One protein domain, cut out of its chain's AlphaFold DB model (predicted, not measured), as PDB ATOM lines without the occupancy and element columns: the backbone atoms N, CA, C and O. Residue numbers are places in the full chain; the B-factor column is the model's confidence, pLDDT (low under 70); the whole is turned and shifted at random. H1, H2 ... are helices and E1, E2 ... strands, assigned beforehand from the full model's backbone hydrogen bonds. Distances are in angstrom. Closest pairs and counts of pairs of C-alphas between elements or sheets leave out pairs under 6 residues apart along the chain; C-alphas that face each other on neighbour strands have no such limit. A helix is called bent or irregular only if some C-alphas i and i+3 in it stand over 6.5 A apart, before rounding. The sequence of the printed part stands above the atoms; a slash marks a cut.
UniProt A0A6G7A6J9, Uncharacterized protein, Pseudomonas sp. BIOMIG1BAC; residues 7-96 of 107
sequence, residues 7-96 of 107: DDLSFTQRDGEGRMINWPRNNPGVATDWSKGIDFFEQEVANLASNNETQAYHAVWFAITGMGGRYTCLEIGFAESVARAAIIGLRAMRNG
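This is residues 7 to 96 of the 107 residues of an uncharacterized protein of Pseudomonas sp. BIOMIG1BAC (UniProt A0A6G7A6J9). Three helices form the body: H2 in the middle, H1 folding back beside it as a splayed hairpin joined at one end, and long H3 crossing H2 and reaching the last turns of H1. A tiny two-stranded hairpin, E1 and E2, sits by the second half of H2, and two loops with adjoining helix starts, residues 27 to 35 and 68 to 74, stick out. The printed part has 90 residues, in the order E1, E2, H1, H2, H3, with an antiparallel sheet E1 - E2, mostly helix. It is compact, with a radius of gyration of the C-alphas of 13.4 A and spans of 37 by 32 by 27 A.

E1, residues 12 to 14, and E2, residues 20 to 22, are an antiparallel hairpin at 149 degrees, with N 13 and O 21 3.0 A apart and N 21 and O 13 2.8 A apart, within hydrogen-bond range. H1, residues 33 to 51, is apart from E1. H2, residues 53 to 66, touches H1 with residues 55 to 60 alone, at a shallow tilt of 29 degrees, opposite ways; the closest C-alphas, of Ala 49 and Ala 56, are 5.0 A apart. The closest C-alphas of E2 and H2, those of Asn 22 and Ala 63, are 5.9 A apart. H3, residues 73 to 94, touches H2 at a steep tilt of 40 degrees, opposite ways, closest at the C-alphas of Trp 61 and Ala 83, 5.3 A. H1 and H2, like H2 and H3, form a helical hairpin. H3 touches H1 with residues 87 to 94 alone, the same way at a steep tilt of 69 degrees, only just short of about perpendicular; the C-alphas of Ala 46 and Leu 90, the closest, are 6.1 A apart. Every O i to N i+4 pair is within hydrogen-bond range in H2 and H3, and 12 of 15 in H1.

E1 begins at C-alpha 12, (10.090, 28.859, 33.182). H1 is 26.0 A long, H2 19.5 A and H3 31.9 A, ending at C-alpha 94, (11.972, 48.895, 45.963). H1 is neither bent nor irregular, but only just: C-alphas 42 and 45 are 6.4 A apart.

The C-alphas farthest apart, of Gly 16 and Gly 96, are 41.5 A apart. The printed part has no cut, and no link is long. Mean pLDDT of the printed part is 92.5; residues 68 to 70 are under 70.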
ATOM      1  N   ASP A   7       5.858  29.538  38.423       96.50
ATOM      2  CA  ASP A   7       5.004  29.178  37.282       96.50
ATOM      3  C   ASP A   7       4.526  30.395  36.467       96.50
ATOM      4  O   ASP A   7       4.166  30.242  35.303       96.50
ATOM      5  N   ASP A   8       4.553  31.597  37.050       96.81
ATOM      6  CA  ASP A   8       4.139  32.826  36.369       96.81
ATOM      7  C   ASP A   8       5.258  33.445  35.503       96.81
ATOM      8  O   ASP A   8       5.004  34.396  34.763       96.81
ATOM      9  N   LEU A   9       6.498  32.944  35.605       96.94
ATOM     10  CA  LEU A   9       7.674  33.494  34.921       96.94
ATOM     11  C   LEU A   9       7.793  32.961  33.493       96.94
ATOM     12  O   LEU A   9       7.825  31.748  33.272       96.94
ATOM     13  N   SER A  10       7.986  33.859  32.530       95.19
ATOM     14  CA  SER A  10       8.028  33.543  31.097       95.19
ATOM     15  C   SER A  10       9.235  32.693  30.682       95.19
ATOM     16  O   SER A  10       9.205  32.004  29.660       95.19
ATOM     17  N   PHE A  11      10.297  32.703  31.491       93.88
ATOM     18  CA  PHE A  11      11.501  31.897  31.289       93.88
ATOM     19  C   PHE A  11      11.463  30.554  32.030       93.88
ATOM     20  O   PHE A  11      12.484  29.863  32.120       93.88
ATOM     21  N   THR A  12      10.301  30.159  32.547       95.00
ATOM     22  CA  THR A  12      10.090  28.859  33.182       95.00
ATOM     23  C   THR A  12       8.899  28.135  32.565       95.00
ATOM     24  O   THR A  12       8.008  28.753  31.991       95.00
ATOM     25  N   GLN A  13       8.890  26.809  32.651       94.94
ATOM     26  CA  GLN A  13       7.714  26.004  32.322       94.94
ATOM     27  C   GLN A  13       7.768  24.673  33.068       94.94
ATOM     28  O   GLN A  13       8.824  24.270  33.559       94.94
ATOM     29  N   ARG A  14       6.650  23.950  33.104       94.25
ATOM     30  CA  ARG A  14       6.650  22.542  33.508       94.25
ATOM     31  C   ARG A  14       6.864  21.643  32.299       94.25
ATOM     32  O   ARG A  14       6.291  21.887  31.241       94.25
ATOM     33  N   ASP A  15       7.690  20.616  32.453       91.56
ATOM     34  CA  ASP A  15       7.802  19.555  31.453       91.56
ATOM     35  C   ASP A  15       6.621  18.567  31.533       91.56
ATOM     36  O   ASP A  15       5.719  18.712  32.361       91.56
ATOM     37  N   GLY A  16       6.617  17.544  30.671       92.25
ATOM     38  CA  GLY A  16       5.557  16.528  30.641       92.25
ATOM     39  C   GLY A  16       5.439  15.681  31.916       92.25
ATOM     40  O   GLY A  16       4.422  15.022  32.108       92.25
ATOM     41  N   GLU A  17       6.442  15.716  32.798       93.75
ATOM     42  CA  GLU A  17       6.440  15.058  34.111       93.75
ATOM     43  C   GLU A  17       6.050  16.031  35.244       93.75
ATOM     44  O   GLU A  17       6.032  15.658  36.417       93.75
ATOM     45  N   GLY A  18       5.738  17.290  34.917       92.00
ATOM     46  CA  GLY A  18       5.373  18.327  35.880       92.00
ATOM     47  C   GLY A  18       6.565  18.983  36.585       92.00
ATOM     48  O   GLY A  18       6.356  19.803  37.490       92.00
ATOM     49  N   ARG A  19       7.808  18.668  36.194       90.19
ATOM     50  CA  ARG A  19       9.019  19.265  36.775       90.19
ATOM     51  C   ARG A  19       9.191  20.684  36.260       90.19
ATOM     52  O   ARG A  19       9.055  20.938  35.068       90.19
ATOM     53  N   MET A  20       9.534  21.602  37.158       92.75
ATOM     54  CA  MET A  20       9.819  22.983  36.786       92.75
ATOM     55  C   MET A  20      11.191  23.079  36.116       92.75
ATOM     56  O   MET A  20      12.212  22.834  36.763       92.75
ATOM     57  N   ILE A  21      11.212  23.493  34.853       90.56
ATOM     58  CA  ILE A  21      12.424  23.768  34.085       90.56
ATOM     59  C   ILE A  21      12.589  25.277  33.893       90.56
ATOM     60  O   ILE A  21      11.619  26.008  33.704       90.56
ATOM     61  N   ASN A  22      13.835  25.743  33.953       90.94
ATOM     62  CA  ASN A  22      14.195  27.109  33.573       90.94
ATOM     63  C   ASN A  22      14.796  27.065  32.173       90.94
ATOM     64  O   ASN A  22      15.339  26.035  31.770       90.94
ATOM     65  N   TRP A  23      14.726  28.182  31.458       90.25
ATOM     66  CA  TRP A  23      15.282  28.313  30.109       90.25
ATOM     67  C   TRP A  23      14.729  27.275  29.121       90.25
ATOM     68  O   TRP A  23      15.499  26.612  28.424       90.25
ATOM     69  N   PRO A  24      13.395  27.129  29.015       86.38
ATOM     70  CA  PRO A  24      12.796  26.138  28.123       86.38
ATOM     71  C   PRO A  24      13.159  26.331  26.653       86.38
ATOM     72  O   PRO A  24      13.154  25.384  25.871       86.38
ATOM     73  N   ARG A  25      13.493  27.569  26.288       81.19
ATOM     74  CA  ARG A  25      14.035  27.934  24.992       81.19
ATOM     75  C   ARG A  25      15.441  28.496  25.183       81.19
ATOM     76  O   ARG A  25      15.607  29.695  25.385       81.19
ATOM     77  N   ASN A  26      16.443  27.629  25.115       74.88
ATOM     78  CA  ASN A  26      17.840  28.043  25.059       74.88
ATOM     79  C   ASN A  26      18.225  28.284  23.589       74.88
ATOM     80  O   ASN A  26      18.271  27.329  22.813       74.88
ATOM     81  N   ASN A  27      18.474  29.543  23.200       82.00
ATOM     82  CA  ASN A  27      18.939  29.909  21.855       82.00
ATOM     83  C   ASN A  27      20.389  30.439  21.917       82.00
ATOM     84  O   ASN A  27      20.601  31.655  21.969       82.00
ATOM     85  N   PRO A  28      21.409  29.565  21.908       82.62
ATOM     86  CA  PRO A  28      22.800  30.005  21.938       82.62
ATOM     87  C   PRO A  28      23.120  30.989  20.801       82.62
ATOM     88  O   PRO A  28      22.799  30.737  19.642       82.62
ATOM     89  N   GLY A  29      23.773  32.107  21.130       83.81
ATOM     90  CA  GLY A  29      24.277  33.078  20.149       83.81
ATOM     91  C   GLY A  29      23.259  34.093  19.612       83.81
ATOM     92  O   GLY A  29      23.622  34.927  18.783       83.81
ATOM     93  N   VAL A  30      22.005  34.079  20.077       90.62
ATOM     94  CA  VAL A  30      20.997  35.070  19.664       90.62
ATOM     95  C   VAL A  30      21.187  36.376  20.438       90.62
ATOM     96  O   VAL A  30      20.724  36.523  21.565       90.62
ATOM     97  N   ALA A  31      21.842  37.360  19.816       89.69
ATOM     98  CA  ALA A  31      22.169  38.641  20.453       89.69
ATOM     99  C   ALA A  31      20.943  39.400  20.999       89.69
ATOM    100  O   ALA A  31      21.023  40.038  22.045       89.69
ATOM    101  N   THR A  32      19.786  39.302  20.337       87.31
ATOM    102  CA  THR A  32      18.549  39.968  20.784       87.31
ATOM    103  C   THR A  32      17.972  39.389  22.074       87.31
ATOM    104  O   THR A  32      17.140  40.035  22.706       87.31
ATOM    105  N   ASP A  33      18.375  38.177  22.471       91.06
ATOM    106  CA  ASP A  33      17.927  37.579  23.731       91.06
ATOM    107  C   ASP A  33      18.656  38.192  24.942       91.06
ATOM    108  O   ASP A  33      18.190  38.031  26.066       91.06
ATOM    109  N   TRP A  34      19.721  38.983  24.731       90.75
ATOM    110  CA  TRP A  34      20.409  39.724  25.795       90.75
ATOM    111  C   TRP A  34      19.461  40.652  26.566       90.75
ATOM    112  O   TRP A  34      19.311  40.519  27.779       90.75
ATOM    113  N   SER A  35      18.769  41.557  25.863       92.81
ATOM    114  CA  SER A  35      17.820  42.485  26.493       92.81
ATOM    115  C   SER A  35      16.660  41.751  27.166       92.81
ATOM    116  O   SER A  35      16.224  42.158  28.234       92.81
ATOM    117  N   LYS A  36      16.221  40.616  26.607       92.56
ATOM    118  CA  LYS A  36      15.189  39.781  27.243       92.56
ATOM    119  C   LYS A  36      15.676  39.172  28.551       92.56
ATOM    120  O   LYS A  36      14.930  39.138  29.518       92.56
ATOM    121  N   GLY A  37      16.927  38.710  28.592       92.62
ATOM    122  CA  GLY A  37      17.551  38.205  29.813       92.62
ATOM    123  C   GLY A  37      17.594  39.256  30.922       92.62
ATOM    124  O   GLY A  37      17.316  38.937  32.076       92.62
ATOM    125  N   ILE A  38      17.877  40.513  30.560       94.75
ATOM    126  CA  ILE A  38      17.788  41.653  31.481       94.75
ATOM    127  C   ILE A  38      16.345  41.823  31.978       94.75
ATOM    128  O   ILE A  38      16.120  41.846  33.187       94.75
ATOM    129  N   ASP A  39      15.365  41.860  31.072       95.56
ATOM    130  CA  ASP A  39      13.951  42.051  31.420       95.56
ATOM    131  C   ASP A  39      13.385  40.925  32.302       95.56
ATOM    132  O   ASP A  39      12.602  41.192  33.218       95.56
ATOM    133  N   PHE A  40      13.816  39.674  32.106       95.88
ATOM    134  CA  PHE A  40      13.437  38.560  32.980       95.88
ATOM    135  C   PHE A  40      13.792  38.838  34.440       95.88
ATOM    136  O   PHE A  40      13.014  38.525  35.341       95.88
ATOM    137  N   PHE A  41      14.946  39.448  34.699       96.88
ATOM    138  CA  PHE A  41      15.337  39.795  36.057       96.88
ATOM    139  C   PHE A  41      14.691  41.110  36.518       96.88
ATOM    140  O   PHE A  41      14.056  41.162  37.574       96.88
ATOM    141  N   GLU A  42      14.840  42.172  35.727       95.62
ATOM    142  CA  GLU A  42      14.481  43.539  36.121       95.62
ATOM    143  C   GLU A  42      12.974  43.797  36.135       95.62
ATOM    144  O   GLU A  42      12.511  44.651  36.890       95.62
ATOM    145  N   GLN A  43      12.196  43.043  35.356       96.19
ATOM    146  CA  GLN A  43      10.741  43.161  35.328       96.19
ATOM    147  C   GLN A  43      10.082  41.989  36.049       96.19
ATOM    148  O   GLN A  43       9.336  42.200  37.007       96.19
ATOM    149  N   GLU A  44      10.350  40.751  35.628       98.06
ATOM    150  CA  GLU A  44       9.608  39.597  36.144       98.06
ATOM    151  C   GLU A  44      10.066  39.189  37.547       98.06
ATOM    152  O   GLU A  44       9.260  39.186  38.480       98.06
ATOM    153  N   VAL A  45      11.358  38.912  37.750       98.06
ATOM    154  CA  VAL A  45      11.869  38.542  39.083       98.06
ATOM    155  C   VAL A  45      11.693  39.690  40.079       98.06
ATOM    156  O   VAL A  45      11.323  39.436  41.223       98.06
ATOM    157  N   ALA A  46      11.880  40.948  39.669       97.50
ATOM    158  CA  ALA A  46      11.627  42.111  40.522       97.50
ATOM    159  C   ALA A  46      10.151  42.240  40.944       97.50
ATOM    160  O   ALA A  46       9.852  42.519  42.113       97.50
ATOM    161  N   ASN A  47       9.213  42.002  40.018       97.75
ATOM    162  CA  ASN A  47       7.787  41.970  40.332       97.75
ATOM    163  C   ASN A  47       7.460  40.811  41.280       97.75
ATOM    164  O   ASN A  47       6.839  41.036  42.319       97.75
ATOM    165  N   LEU A  48       7.955  39.605  40.985       98.31
ATOM    166  CA  LEU A  48       7.791  38.437  41.844       98.31
ATOM    167  C   LEU A  48       8.370  38.688  43.242       98.31
ATOM    168  O   LEU A  48       7.712  38.389  44.228       98.31
ATOM    169  N   ALA A  49       9.543  39.314  43.360       98.00
ATOM    170  CA  ALA A  49      10.169  39.650  44.642       98.00
ATOM    171  C   ALA A  49       9.394  40.706  45.443       98.00
ATOM    172  O   ALA A  49       9.618  40.857  46.642       98.00
ATOM    173  N   SER A  50       8.503  41.463  44.805       96.75
ATOM    174  CA  SER A  50       7.626  42.412  45.501       96.75
ATOM    175  C   SER A  50       6.410  41.734  46.127       96.75
ATOM    176  O   SER A  50       5.852  42.265  47.083       96.75
ATOM    177  N   ASN A  51       6.054  40.543  45.642       96.88
ATOM    178  CA  ASN A  51       4.915  39.767  46.124       96.88
ATOM    179  C   ASN A  51       5.350  38.564  46.979       96.88
ATOM    180  O   ASN A  51       4.701  38.227  47.965       96.88
ATOM    181  N   ASN A  52       6.452  37.910  46.603       97.88
ATOM    182  CA  ASN A  52       6.956  36.674  47.187       97.88
ATOM    183  C   ASN A  52       8.479  36.541  46.995       97.88
ATOM    184  O   ASN A  52       8.979  35.955  46.030       97.88
ATOM    185  N   GLU A  53       9.237  37.062  47.959       98.12
ATOM    186  CA  GLU A  53      10.704  37.042  47.929       98.12
ATOM    187  C   GLU A  53      11.296  35.623  47.903       98.12
ATOM    188  O   GLU A  53      12.340  35.411  47.290       98.12
ATOM    189  N   THR A  54      10.633  34.629  48.502       98.31
ATOM    190  CA  THR A  54      11.102  33.234  48.483       98.31
ATOM    191  C   THR A  54      10.987  32.613  47.089       98.31
ATOM    192  O   THR A  54      11.903  31.921  46.643       98.31
ATOM    193  N   GLN A  55       9.895  32.871  46.366       98.19
ATOM    194  CA  GLN A  55       9.746  32.392  44.987       98.19
ATOM    195  C   GLN A  55      10.732  33.085  44.043       98.19
ATOM    196  O   GLN A  55      11.345  32.414  43.212       98.19
ATOM    197  N   ALA A  56      10.959  34.389  44.222       98.25
ATOM    198  CA  ALA A  56      11.987  35.118  43.483       98.25
ATOM    199  C   ALA A  56      13.400  34.590  43.778       98.25
ATOM    200  O   ALA A  56      14.189  34.393  42.857       98.25
ATOM    201  N   TYR A  57      13.708  34.287  45.046       98.44
ATOM    202  CA  TYR A  57      14.971  33.658  45.441       98.44
ATOM    203  C   TYR A  57      15.192  32.347  44.677       98.44
ATOM    204  O   TYR A  57      16.240  32.150  44.059       98.44
ATOM    205  N   HIS A  58      14.185  31.470  44.662       97.44
ATOM    206  CA  HIS A  58      14.270  30.218  43.920       97.44
ATOM    207  C   HIS A  58      14.407  30.452  42.414       97.44
ATOM    208  O   HIS A  58      15.177  29.740  41.776       97.44
ATOM    209  N   ALA A  59      13.717  31.442  41.844       97.19
ATOM    210  CA  ALA A  59      13.847  31.778  40.429       97.19
ATOM    211  C   ALA A  59      15.304  32.090  40.053       97.19
ATOM    212  O   ALA A  59      15.829  31.477  39.130       97.19
ATOM    213  N   VAL A  60      15.987  32.953  40.816       97.19
ATOM    214  CA  VAL A  60      17.401  33.301  40.571       97.19
ATOM    215  C   VAL A  60      18.316  32.093  40.767       97.19
ATOM    216  O   VAL A  60      19.143  31.791  39.907       97.19
ATOM    217  N   TRP A  61      18.157  31.366  41.874       96.12
ATOM    218  CA  TRP A  61      19.010  30.218  42.184       96.12
ATOM    219  C   TRP A  61      18.915  29.111  41.125       96.12
ATOM    220  O   TRP A  61      19.934  28.599  40.647       96.12
ATOM    221  N   PHE A  62      17.693  28.764  40.712       93.94
ATOM    222  CA  PHE A  62      17.477  27.740  39.697       93.94
ATOM    223  C   PHE A  62      17.808  28.222  38.280       93.94
ATOM    224  O   PHE A  62      18.214  27.412  37.450       93.94
ATOM    225  N   ALA A  63      17.676  29.518  37.993       93.19
ATOM    226  CA  ALA A  63      18.127  30.097  36.734       93.19
ATOM    227  C   ALA A  63      19.648  29.949  36.562       93.19
ATOM    228  O   ALA A  63      20.097  29.532  35.497       93.19
ATOM    229  N   ILE A  64      20.434  30.212  37.612       91.62
ATOM    230  CA  ILE A  64      21.900  30.081  37.579       91.62
ATOM    231  C   ILE A  64      22.319  28.611  37.472       91.62
ATOM    232  O   ILE A  64      23.093  28.247  36.589       91.62
ATOM    233  N   THR A  65      21.782  27.748  38.336       89.19
ATOM    234  CA  THR A  65      22.151  26.319  38.350       89.19
ATOM    235  C   THR A  65      21.623  25.556  37.128       89.19
ATOM    236  O   THR A  65      22.228  24.574  36.701       89.19
ATOM    237  N   GLY A  66      20.533  26.026  36.512       79.06
ATOM    238  CA  GLY A  66      19.912  25.413  35.337       79.06
ATOM    239  C   GLY A  66      20.639  25.644  34.008       79.06
ATOM    240  O   GLY A  66      20.373  24.910  33.061       79.06
ATOM    241  N   MET A  67      21.561  26.612  33.906       70.62
ATOM    242  CA  MET A  67      22.214  26.956  32.628       70.62
ATOM    243  C   MET A  67      23.249  25.928  32.140       70.62
ATOM    244  O   MET A  67      23.523  25.870  30.944       70.62
ATOM    245  N   GLY A  68      23.825  25.113  33.029       60.62
ATOM    246  CA  GLY A  68      24.946  24.228  32.681       60.62
ATOM    247  C   GLY A  68      24.593  22.754  32.475       60.62
ATOM    248  O   GLY A  68      25.425  21.997  31.977       60.62
ATOM    249  N   GLY A  69      23.418  22.298  32.929       65.56
ATOM    250  CA  GLY A  69      23.051  20.869  33.007       65.56
ATOM    251  C   GLY A  69      23.956  20.007  33.913       65.56
ATOM    252  O   GLY A  69      23.602  18.882  34.257       65.56
ATOM    253  N   ARG A  70      25.116  20.534  34.317       69.88
ATOM    254  CA  ARG A  70      26.092  19.986  35.254       69.88
ATOM    255  C   ARG A  70      26.522  21.121  36.173       69.88
ATOM    256  O   ARG A  70      26.916  22.176  35.692       69.88
ATOM    257  N   TYR A  71      26.440  20.885  37.472       79.88
ATOM    258  CA  TYR A  71      26.892  21.803  38.506       79.88
ATOM    259  C   TYR A  71      27.552  20.999  39.626       79.88
ATOM    260  O   TYR A  71      27.207  19.844  39.889       79.88
ATOM    261  N   THR A  72      28.514  21.613  40.291       85.69
ATOM    262  CA  THR A  72      29.197  21.099  41.477       85.69
ATOM    263  C   THR A  72      28.545  21.649  42.742       85.69
ATOM    264  O   THR A  72      27.882  22.685  42.713       85.69
ATOM    265  N   CYS A  73      28.780  21.017  43.897       90.56
ATOM    266  CA  CYS A  73      28.333  21.575  45.180       90.56
ATOM    267  C   CYS A  73      28.882  22.994  45.436       90.56
ATOM    268  O   CYS A  73      28.231  23.778  46.124       90.56
ATOM    269  N   LEU A  74      30.044  23.334  44.860       91.12
ATOM    270  CA  LEU A  74      30.613  24.683  44.922       91.12
ATOM    271  C   LEU A  74      29.722  25.697  44.191       91.12
ATOM    272  O   LEU A  74      29.350  26.718  44.766       91.12
ATOM    273  N   GLU A  75      29.338  25.398  42.950       90.19
ATOM    274  CA  GLU A  75      28.481  26.273  42.139       90.19
ATOM    275  C   GLU A  75      27.078  26.411  42.737       90.19
ATOM    276  O   GLU A  75      26.519  27.508  42.725       90.19
ATOM    277  N   ILE A  76      26.528  25.339  43.324       92.19
ATOM    278  CA  ILE A  76      25.224  25.384  44.003       92.19
ATOM    279  C   ILE A  76      25.243  26.391  45.163       92.19
ATOM    280  O   ILE A  76      24.354  27.243  45.244       92.19
ATOM    281  N   GLY A  77      26.241  26.300  46.050       95.50
ATOM    282  CA  GLY A  77      26.354  27.187  47.214       95.50
ATOM    283  C   GLY A  77      26.666  28.636  46.829       95.50
ATOM    284  O   GLY A  77      26.146  29.577  47.437       95.50
ATOM    285  N   PHE A  78      27.466  28.831  45.774       95.69
ATOM    286  CA  PHE A  78      27.717  30.154  45.205       95.69
ATOM    287  C   PHE A  78      26.426  30.777  44.657       95.69
ATOM    288  O   PHE A  78      26.069  31.892  45.039       95.69
ATOM    289  N   ALA A  79      25.683  30.037  43.828       95.38
ATOM    290  CA  ALA A  79      24.411  30.484  43.269       95.38
ATOM    291  C   ALA A  79      23.385  30.813  44.363       95.38
ATOM    292  O   ALA A  79      22.631  31.775  44.228       95.38
ATOM    293  N   GLU A  80      23.355  30.042  45.453       96.69
ATOM    294  CA  GLU A  80      22.482  30.310  46.599       96.69
ATOM    295  C   GLU A  80      22.793  31.678  47.224       96.69
ATOM    296  O   GLU A  80      21.887  32.482  47.454       96.69
ATOM    297  N   SER A  81      24.073  31.983  47.448       98.38
ATOM    298  CA  SER A  81      24.478  33.277  48.011       98.38
ATOM    299  C   SER A  81      24.190  34.438  47.056       98.38
ATOM    300  O   SER A  81      23.695  35.478  47.495       98.38
ATOM    301  N   VAL A  82      24.415  34.250  45.749       97.94
ATOM    302  CA  VAL A  82      24.056  35.236  44.714       97.94
ATOM    303  C   VAL A  82      22.551  35.499  44.709       97.94
ATOM    304  O   VAL A  82      22.137  36.656  44.701       97.94
ATOM    305  N   ALA A  83      21.722  34.457  44.786       98.25
ATOM    306  CA  ALA A  83      20.273  34.609  44.832       98.25
ATOM    307  C   ALA A  83      19.814  35.381  46.080       98.25
ATOM    308  O   ALA A  83      18.971  36.270  45.976       98.25
ATOM    309  N   ARG A  84      20.400  35.118  47.257       98.62
ATOM    310  CA  ARG A  84      20.111  35.897  48.478       98.62
ATOM    311  C   ARG A  84      20.495  37.371  48.316       98.62
ATOM    312  O   ARG A  84      19.702  38.245  48.666       98.62
ATOM    313  N   ALA A  85      21.679  37.649  47.769       98.50
ATOM    314  CA  ALA A  85      22.144  39.012  47.518       98.50
ATOM    315  C   ALA A  85      21.238  39.751  46.519       98.50
ATOM    316  O   ALA A  85      20.879  40.904  46.753       98.50
ATOM    317  N   ALA A  86      20.798  39.068  45.460       98.25
ATOM    318  CA  ALA A  86      19.838  39.593  44.497       98.25
ATOM    319  C   ALA A  86      18.519  40.010  45.167       98.25
ATOM    320  O   ALA A  86      18.047  41.119  44.932       98.25
ATOM    321  N   ILE A  87      17.954  39.182  46.056       98.44
ATOM    322  CA  ILE A  87      16.719  39.535  46.777       98.44
ATOM    323  C   ILE A  87      16.919  40.740  47.697       98.44
ATOM    324  O   ILE A  87      16.058  41.619  47.741       98.44
ATOM    325  N   ILE A  88      18.059  40.831  48.391       98.31
ATOM    326  CA  ILE A  88      18.396  42.023  49.185       98.31
ATOM    327  C   ILE A  88      18.450  43.263  48.285       98.31
ATOM    328  O   ILE A  88      17.858  44.283  48.634       98.31
ATOM    329  N   GLY A  89      19.105  43.170  47.123       97.94
ATOM    330  CA  GLY A  89      19.183  44.251  46.142       97.94
ATOM    331  C   GLY A  89      17.807  44.685  45.636       97.94
ATOM    332  O   GLY A  89      17.485  45.866  45.686       97.94
ATOM    333  N   LEU A  90      16.955  43.741  45.230       97.81
ATOM    334  CA  LEU A  90      15.583  44.018  44.783       97.81
ATOM    335  C   LEU A  90      14.745  44.684  45.884       97.81
ATOM    336  O   LEU A  90      14.036  45.658  45.626       97.81
ATOM    337  N   ARG A  91      14.861  44.208  47.130       97.69
ATOM    338  CA  ARG A  91      14.199  44.819  48.291       97.69
ATOM    339  C   ARG A  91      14.695  46.243  48.536       97.69
ATOM    340  O   ARG A  91      13.892  47.129  48.808       97.69
ATOM    341  N   ALA A  92      16.003  46.466  48.452       97.69
ATOM    342  CA  ALA A  92      16.606  47.782  48.623       97.69
ATOM    343  C   ALA A  92      16.163  48.756  47.519       97.69
ATOM    344  O   ALA A  92      15.743  49.869  47.828       97.69
ATOM    345  N   MET A  93      16.168  48.322  46.255       96.75
ATOM    346  CA  MET A  93      15.727  49.135  45.115       96.75
ATOM    347  C   MET A  93      14.244  49.504  45.204       96.75
ATOM    348  O   MET A  93      13.878  50.648  44.948       96.75
ATOM    349  N   ARG A  94      13.384  48.588  45.670       95.00
ATOM    350  CA  ARG A  94      11.972  48.895  45.963       95.00
ATOM    351  C   ARG A  94      11.810  49.989  47.028       95.00
ATOM    352  O   ARG A  94      10.818  50.709  47.012       95.00
ATOM    353  N   ASN A  95      12.790  50.129  47.917       95.75
ATOM    354  CA  ASN A  95      12.853  51.181  48.933       95.75
ATOM    355  C   ASN A  95      13.662  52.414  48.480       95.75
ATOM    356  O   ASN A  95      14.027  53.240  49.314       95.75
ATOM    357  N   GLY A  96      13.942  52.552  47.179       95.56
ATOM    358  CA  GLY A  96      14.560  53.742  46.593       95.56
ATOM    359  C   GLY A  96      16.087  53.738  46.540       95.56
ATOM    360  O   GLY A  96      16.672  54.773  46.232       95.56
TER     361      GLY A  96